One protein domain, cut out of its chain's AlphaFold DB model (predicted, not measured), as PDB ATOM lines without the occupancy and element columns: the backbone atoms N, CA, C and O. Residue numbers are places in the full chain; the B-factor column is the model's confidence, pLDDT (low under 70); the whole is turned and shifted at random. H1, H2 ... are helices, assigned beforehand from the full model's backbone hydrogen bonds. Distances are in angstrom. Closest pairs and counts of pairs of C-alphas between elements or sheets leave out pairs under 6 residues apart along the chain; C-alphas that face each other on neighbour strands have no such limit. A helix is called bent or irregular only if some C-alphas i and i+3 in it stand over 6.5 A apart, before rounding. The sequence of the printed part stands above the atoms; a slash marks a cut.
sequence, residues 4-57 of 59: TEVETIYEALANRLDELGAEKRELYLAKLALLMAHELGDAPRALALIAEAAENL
ATOM      1  N   THR A   4     -41.454  30.452 -27.630       94.19
ATOM      2  CA  THR A   4     -42.868  30.650 -27.987       94.19
ATOM      3  C   THR A   4     -43.146  30.419 -29.475       94.19
ATOM      4  O   THR A   4     -44.191  29.885 -29.838       94.19
ATOM      5  N   GLU A   5     -42.216  30.789 -30.361       93.19
ATOM      6  CA  GLU A   5     -42.341  30.482 -31.793       93.19
ATOM      7  C   GLU A   5     -42.277  28.972 -32.046       93.19
ATOM      8  O   GLU A   5     -43.038  28.461 -32.864       93.19
ATOM      9  N   VAL A   6     -41.400  28.251 -31.338       93.38
ATOM     10  CA  VAL A   6     -41.300  26.785 -31.450       93.38
ATOM     11  C   VAL A   6     -42.588  26.123 -30.970       93.38
ATOM     12  O   VAL A   6     -43.133  25.285 -31.686       93.38
ATOM     13  N   GLU A   7     -43.105  26.532 -29.812       95.69
ATOM     14  CA  GLU A   7     -44.375  26.035 -29.266       95.69
ATOM     15  C   GLU A   7     -45.534  26.274 -30.238       95.69
ATOM     16  O   GLU A   7     -46.265  25.343 -30.563       95.69
ATOM     17  N   THR A   8     -45.644  27.485 -30.792       96.31
ATOM     18  CA  THR A   8     -46.701  27.835 -31.756       96.31
ATOM     19  C   THR A   8     -46.661  26.939 -32.998       96.31
ATOM     20  O   THR A   8     -47.697  26.473 -33.476       96.31
ATOM     21  N   ILE A   9     -45.466  26.681 -33.539       94.81
ATOM     22  CA  ILE A   9     -45.304  25.815 -34.714       94.81
ATOM     23  C   ILE A   9     -45.613  24.357 -34.363       94.81
ATOM     24  O   ILE A   9     -46.276  23.673 -35.145       94.81
ATOM     25  N   TYR A  10     -45.178  23.890 -33.193       94.31
ATOM     26  CA  TYR A  10     -45.458  22.539 -32.720       94.31
ATOM     27  C   TYR A  10     -46.961  22.304 -32.520       94.31
ATOM     28  O   TYR A  10     -47.498  21.317 -33.022       94.31
ATOM     29  N   GLU A  11     -47.665  23.231 -31.868       96.75
ATOM     30  CA  GLU A  11     -49.120  23.166 -31.694       96.75
ATOM     31  C   GLU A  11     -49.850  23.148 -33.041       96.75
ATOM     32  O   GLU A  11     -50.748  22.331 -33.258       96.75
ATOM     33  N   ALA A  12     -49.453  24.011 -33.981       96.12
ATOM     34  CA  ALA A  12     -50.045  24.039 -35.316       96.12
ATOM     35  C   ALA A  12     -49.846  22.709 -36.067       96.12
ATOM     36  O   ALA A  12     -50.772  22.230 -36.730       96.12
ATOM     37  N   LEU A  13     -48.663  22.100 -35.945       95.56
ATOM     38  CA  LEU A  13     -48.355  20.800 -36.537       95.56
ATOM     39  C   LEU A  13     -49.204  19.683 -35.915       95.56
ATOM     40  O   LEU A  13     -49.824  18.911 -36.648       95.56
ATOM     41  N   ALA A  14     -49.265  19.622 -34.583       94.81
ATOM     42  CA  ALA A  14     -50.028  18.618 -33.843       94.81
ATOM     43  C   ALA A  14     -51.521  18.670 -34.197       94.81
ATOM     44  O   ALA A  14     -52.095  17.661 -34.605       94.81
ATOM     45  N   ASN A  15     -52.115  19.868 -34.171       95.88
ATOM     46  CA  ASN A  15     -53.523  20.068 -34.520       95.88
ATOM     47  C   ASN A  15     -53.834  19.579 -35.945       95.88
ATOM     48  O   ASN A  15     -54.835  18.901 -36.172       95.88
ATOM     49  N   ARG A  16     -52.957  19.858 -36.919       95.62
ATOM     50  CA  ARG A  16     -53.157  19.385 -38.298       95.62
ATOM     51  C   ARG A  16     -53.016  17.875 -38.437       95.62
ATOM     52  O   ARG A  16     -53.777  17.272 -39.191       95.62
ATOM     53  N   LEU A  17     -52.081  17.251 -37.725       94.50
ATOM     54  CA  LEU A  17     -51.938  15.793 -37.722       94.50
ATOM     55  C   LEU A  17     -53.171  15.094 -37.137       94.50
ATOM     56  O   LEU A  17     -53.556  14.022 -37.619       94.50
ATOM     57  N   ASP A  18     -53.808  15.692 -36.135       93.81
ATOM     58  CA  ASP A  18     -55.045  15.176 -35.550       93.81
ATOM     59  C   ASP A  18     -56.236  15.294 -36.502       93.81
ATOM     60  O   ASP A  18     -56.986  14.331 -36.659       93.81
ATOM     61  N   GLU A  19     -56.349  16.398 -37.236       94.44
ATOM     62  CA  GLU A  19     -57.400  16.588 -38.244       94.44
ATOM     63  C   GLU A  19     -57.262  15.662 -39.465       94.44
ATOM     64  O   GLU A  19     -58.263  15.214 -40.028       94.44
ATOM     65  N   LEU A  20     -56.033  15.391 -39.917       90.31
ATOM     66  CA  LEU A  20     -55.775  14.682 -41.177       90.31
ATOM     67  C   LEU A  20     -56.069  13.174 -41.118       90.31
ATOM     68  O   LEU A  20     -56.221  12.553 -42.173       90.31
ATOM     69  N   GLY A  21     -56.200  12.600 -39.917       86.19
ATOM     70  CA  GLY A  21     -56.394  11.163 -39.707       86.19
ATOM     71  C   GLY A  21     -55.165  10.325 -40.097       86.19
ATOM     72  O   GLY A  21     -54.320  10.753 -40.883       86.19
ATOM     73  N   ALA A  22     -55.046   9.114 -39.542       87.00
ATOM     74  CA  ALA A  22     -53.827   8.294 -39.638       87.00
ATOM     75  C   ALA A  22     -53.334   8.060 -41.080       87.00
ATOM     76  O   ALA A  22     -52.137   8.135 -41.336       87.00
ATOM     77  N   GLU A  23     -54.252   7.872 -42.030       90.31
ATOM     78  CA  GLU A  23     -53.934   7.588 -43.437       90.31
ATOM     79  C   GLU A  23     -53.186   8.722 -44.155       90.31
ATOM     80  O   GLU A  23     -52.493   8.478 -45.141       90.31
ATOM     81  N   LYS A  24     -53.332   9.974 -43.703       93.31
ATOM     82  CA  LYS A  24     -52.760  11.147 -44.388       93.31
ATOM     83  C   LYS A  24     -51.600  11.789 -43.639       93.31
ATOM     84  O   LYS A  24     -50.964  12.678 -44.207       93.31
ATOM     85  N   ARG A  25     -51.306  11.362 -42.406       94.00
ATOM     86  CA  ARG A  25     -50.241  11.944 -41.568       94.00
ATOM     87  C   ARG A  25     -48.876  11.864 -42.247       94.00
ATOM     88  O   ARG A  25     -48.211  12.885 -42.385       94.00
ATOM     89  N   GLU A  26     -48.505  10.686 -42.741       93.56
ATOM     90  CA  GLU A  26     -47.216  10.470 -43.415       93.56
ATOM     91  C   GLU A  26     -47.088  11.322 -44.683       93.56
ATOM     92  O   GLU A  26     -46.104  12.040 -44.871       93.56
ATOM     93  N   LEU A  27     -48.126  11.317 -45.528       95.50
ATOM     94  CA  LEU A  27     -48.154  12.114 -46.754       95.50
ATOM     95  C   LEU A  27     -48.071  13.620 -46.466       95.50
ATOM     96  O   LEU A  27     -47.432  14.363 -47.212       95.50
ATOM     97  N   TYR A  28     -48.721  14.083 -45.400       96.25
ATOM     98  CA  TYR A  28     -48.672  15.476 -44.975       96.25
ATOM     99  C   TYR A  28     -47.278  15.889 -44.509       96.25
ATOM    100  O   TYR A  28     -46.776  16.910 -44.977       96.25
ATOM    101  N   LEU A  29     -46.628  15.086 -43.663       95.44
ATOM    102  CA  LEU A  29     -45.267  15.360 -43.193       95.44
ATOM    103  C   LEU A  29     -44.264  15.373 -44.352       95.44
ATOM    104  O   LEU A  29     -43.446  16.287 -44.441       95.44
ATOM    105  N   ALA A  30     -44.388  14.437 -45.297       95.75
ATOM    106  CA  ALA A  30     -43.567  14.429 -46.506       95.75
ATOM    107  C   ALA A  30     -43.772  15.704 -47.344       95.75
ATOM    108  O   ALA A  30     -42.808  16.332 -47.778       95.75
ATOM    109  N   LYS A  31     -45.027  16.135 -47.540       96.69
ATOM    110  CA  LYS A  31     -45.331  17.386 -48.253       96.69
ATOM    111  C   LYS A  31     -44.804  18.621 -47.527       96.69
ATOM    112  O   LYS A  31     -44.270  19.507 -48.185       96.69
ATOM    113  N   LEU A  32     -44.946  18.685 -46.206       96.88
ATOM    114  CA  LEU A  32     -44.433  19.786 -45.397       96.88
ATOM    115  C   LEU A  32     -42.908  19.893 -45.523       96.88
ATOM    116  O   LEU A  32     -42.402  20.979 -45.787       96.88
ATOM    117  N   ALA A  33     -42.186  18.773 -45.417       95.81
ATOM    118  CA  ALA A  33     -40.736  18.736 -45.597       95.81
ATOM    119  C   ALA A  33     -40.307  19.238 -46.986       95.81
ATOM    120  O   ALA A  33     -39.390  20.050 -47.091       95.81
ATOM    121  N   LEU A  34     -41.005  18.821 -48.048       96.88
ATOM    122  CA  LEU A  34     -40.735  19.291 -49.411       96.88
ATOM    123  C   LEU A  34     -41.016  20.789 -49.588       96.88
ATOM    124  O   LEU A  34     -40.243  21.474 -50.255       96.88
ATOM    125  N   LEU A  35     -42.091  21.311 -48.986       97.62
ATOM    126  CA  LEU A  35     -42.393  22.745 -49.002       97.62
ATOM    127  C   LEU A  35     -41.312  23.549 -48.275       97.62
ATOM    128  O   LEU A  35     -40.833  24.541 -48.810       97.62
ATOM    129  N   MET A  36     -40.870  23.095 -47.100       96.06
ATOM    130  CA  MET A  36     -39.775  23.745 -46.372       96.06
ATOM    131  C   MET A  36     -38.457  23.695 -47.151       96.06
ATOM    132  O   MET A  36     -37.733  24.684 -47.173       96.06
ATOM    133  N   ALA A  37     -38.152  22.585 -47.830       96.75
ATOM    134  CA  ALA A  37     -36.973  22.479 -48.690       96.75
ATOM    135  C   ALA A  37     -37.039  23.437 -49.893       96.75
ATOM    136  O   ALA A  37     -36.024  24.027 -50.265       96.75
ATOM    137  N   HIS A  38     -38.226  23.615 -50.480       96.88
ATOM    138  CA  HIS A  38     -38.452  24.595 -51.540       96.88
ATOM    139  C   HIS A  38     -38.220  26.027 -51.042       96.88
ATOM    140  O   HIS A  38     -37.470  26.767 -51.673       96.88
ATOM    141  N   GLU A  39     -38.796  26.396 -49.893       97.25
ATOM    142  CA  GLU A  39     -38.599  27.721 -49.282       97.25
ATOM    143  C   GLU A  39     -37.146  27.963 -48.851       97.25
ATOM    144  O   GLU A  39     -36.652  29.085 -48.931       97.25
ATOM    145  N   LEU A  40     -36.441  26.912 -48.424       96.38
ATOM    146  CA  LEU A  40     -35.024  26.983 -48.077       96.38
ATOM    147  C   LEU A  40     -34.144  27.286 -49.301       96.38
ATOM    148  O   LEU A  40     -33.106  27.926 -49.159       96.38
ATOM    149  N   GLY A  41     -34.528  26.811 -50.492       97.06
ATOM    150  CA  GLY A  41     -33.779  27.024 -51.736       97.06
ATOM    151  C   GLY A  41     -32.411  26.327 -51.795       97.06
ATOM    152  O   GLY A  41     -31.627  26.605 -52.702       97.06
ATOM    153  N   ASP A  42     -32.118  25.421 -50.857       97.25
ATOM    154  CA  ASP A  42     -30.830  24.730 -50.712       97.25
ATOM    155  C   ASP A  42     -31.047  23.215 -50.577       97.25
ATOM    156  O   ASP A  42     -31.336  22.680 -49.501       97.25
ATOM    157  N   ALA A  43     -30.929  22.510 -51.708       95.50
ATOM    158  CA  ALA A  43     -31.139  21.067 -51.769       95.50
ATOM    159  C   ALA A  43     -30.098  20.260 -50.961       95.50
ATOM    160  O   ALA A  43     -30.518  19.367 -50.220       95.50
ATOM    161  N   PRO A  44     -28.778  20.544 -51.028       97.50
ATOM    162  CA  PRO A  44     -27.803  19.912 -50.138       97.50
ATOM    163  C   PRO A  44     -28.144  20.064 -48.653       97.50
ATOM    164  O   PRO A  44     -28.087  19.080 -47.913       97.50
ATOM    165  N   ARG A  45     -28.548  21.263 -48.209       97.00
ATOM    166  CA  ARG A  45     -28.936  21.479 -46.807       97.00
ATOM    167  C   ARG A  45     -30.211  20.724 -46.447       97.00
ATOM    168  O   ARG A  45     -30.262  20.136 -45.370       97.00
ATOM    169  N   ALA A  46     -31.205  20.688 -47.331       97.00
ATOM    170  CA  ALA A  46     -32.425  19.912 -47.113       97.00
ATOM    171  C   ALA A  46     -32.135  18.406 -46.962       97.00
ATOM    172  O   ALA A  46     -32.670  17.769 -46.059       97.00
ATOM    173  N   LEU A  47     -31.249  17.845 -47.792       96.62
ATOM    174  CA  LEU A  47     -30.822  16.445 -47.679       96.62
ATOM    175  C   LEU A  47     -30.084  16.167 -46.363       96.62
ATOM    176  O   LEU A  47     -30.336  15.140 -45.736       96.62
ATOM    177  N   ALA A  48     -29.219  17.086 -45.921       96.75
ATOM    178  CA  ALA A  48     -28.548  16.970 -44.627       96.75
ATOM    179  C   ALA A  48     -29.555  16.962 -43.465       96.75
ATOM    180  O   ALA A  48     -29.478  16.095 -42.605       96.75
ATOM    181  N   LEU A  49     -30.552  17.855 -43.483       95.88
ATOM    182  CA  LEU A  49     -31.606  17.903 -42.462       95.88
ATOM    183  C   LEU A  49     -32.452  16.622 -42.418       95.88
ATOM    184  O   LEU A  49     -32.856  16.199 -41.339       95.88
ATOM    185  N   ILE A  50     -32.712  15.987 -43.566       94.62
ATOM    186  CA  ILE A  50     -33.411  14.692 -43.618       94.62
ATOM    187  C   ILE A  50     -32.583  13.599 -42.930       94.62
ATOM    188  O   ILE A  50     -33.138  12.800 -42.179       94.62
ATOM    189  N   ALA A  51     -31.268  13.569 -43.164       95.12
ATOM    190  CA  ALA A  51     -30.376  12.625 -42.496       95.12
ATOM    191  C   ALA A  51     -30.293  12.899 -40.984       95.12
ATOM    192  O   ALA A  51     -30.474  11.980 -40.191       95.12
ATOM    193  N   GLU A  52     -30.124  14.165 -40.584       94.69
ATOM    194  CA  GLU A  52     -30.120  14.584 -39.175       94.69
ATOM    195  C   GLU A  52     -31.429  14.179 -38.468       94.69
ATOM    196  O   GLU A  52     -31.398  13.670 -37.349       94.69
ATOM    197  N   ALA A  53     -32.588  14.340 -39.117       91.75
ATOM    198  CA  ALA A  53     -33.874  13.931 -38.552       91.75
ATOM    199  C   ALA A  53     -33.965  12.410 -38.330       91.75
ATOM    200  O   ALA A  53     -34.511  11.981 -37.316       91.75
ATOM    201  N   ALA A  54     -33.411  11.602 -39.241       89.88
ATOM    202  CA  ALA A  54     -33.369  10.144 -39.107       89.88
ATOM    203  C   ALA A  54     -32.525   9.685 -37.905       89.88
ATOM    204  O   ALA A  54     -32.864   8.698 -37.259       89.88
ATOM    205  N   GLU A  55     -31.452  10.410 -37.588       92.62
ATOM    206  CA  GLU A  55     -30.562  10.105 -36.462       92.62
ATOM    207  C   GLU A  55     -31.143  10.518 -35.098       92.62
ATOM    208  O   GLU A  55     -30.777   9.937 -34.079       92.62
ATOM    209  N   ASN A  56     -32.056  11.496 -35.066       88.25
ATOM    210  CA  ASN A  56     -32.619  12.063 -33.832       88.25
ATOM    211  C   ASN A  56     -34.045  11.572 -33.509       88.25
ATOM    212  O   ASN A  56     -34.702  12.137 -32.640       88.25
ATOM    213  N   LEU A  57     -34.541  10.539 -34.197       78.06
ATOM    214  CA  LEU A  57     -35.915  10.038 -34.037       78.06
ATOM    215  C   LEU A  57     -36.193   9.374 -32.672       78.06
ATOM    216  O   LEU A  57     -37.353   9.285 -32.277       78.06
TER     217      LEU A  57
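What this domain is: This is residues 4 to 57 of the 59 residues of the protein "DUF2783 domain-containing protein" of Thalassobius mangrovi (UniProt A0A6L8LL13). Three helices are joined end to end in an open, angular chain: H2, the longest, is the middle piece, and H1 and H3 fold back from its two ends as arms, each making a V-shaped corner with it. The two arms point in different directions and do not meet, and residues 4 to 12 of H1 and residues 51 to 57 at the other end of the printed part stick out free. The printed part has 54 residues, with three named helices in the order H1, H2, H3 and no named strand, and its class is all helix. It is only just loose, close to compact, with a radius of gyration of the C-alphas of 12.4 A and spans of 32 by 29 by 23 A.

How they stand to each other: H1, residues 4 to 20, and H2, residues 22 to 40, are close but not clearly touching, with 2 pairs of C-alphas within 8 A. Their closest C-alphas, those of Leu 17 and Arg 25, are 5.7 A apart. The two helices run opposite ways at a steep tilt of 41 degrees. H2 and H3, residues 43 to 55, only just touch, and only at the corner by their link, with 3 pairs of C-alphas within 8 A. Their closest C-alphas, those of Ala 37 and Ala 46, are 5.5 A apart. H2 touches H3 with residues 37 to 40 alone, and H3 touches H2 with residues 43 to 46 alone. These two also run opposite ways at a steep tilt of 41 degrees. H1 and H3 are apart. In H1 and H3 every O i to N i+4 pair is within hydrogen-bond range; in H2 it is 13 of 15.

Where its parts are: H1 begins with C-alpha 4 at (-42.868, 30.650, -27.987) and measures 24.4 A from first to last C-alpha. H2 begins with C-alpha 22 at (-53.827, 8.294, -39.638) and measures 27.8 A. H2 is irregular: C-alphas 23 and 26 are 7.3 A apart, and its line is a rough one. H3 measures 18.8 A and ends with C-alpha 55 at (-30.562, 10.105, -36.462).

The domain as a whole: The two C-alphas farthest apart, those of Glu 19 and Pro 44, are 32.1 A apart, and the C-alphas of Thr 4 and Leu 57 are 22.6 A apart. Both links are tight: 1 residue lies between H1 and H2, and 2 residues lie between H2 and H3. Residues 39 to 44 stand free as well. The printed part has no cut. The mean pLDDT of the printed part is 94.4, and no printed residue is under 70.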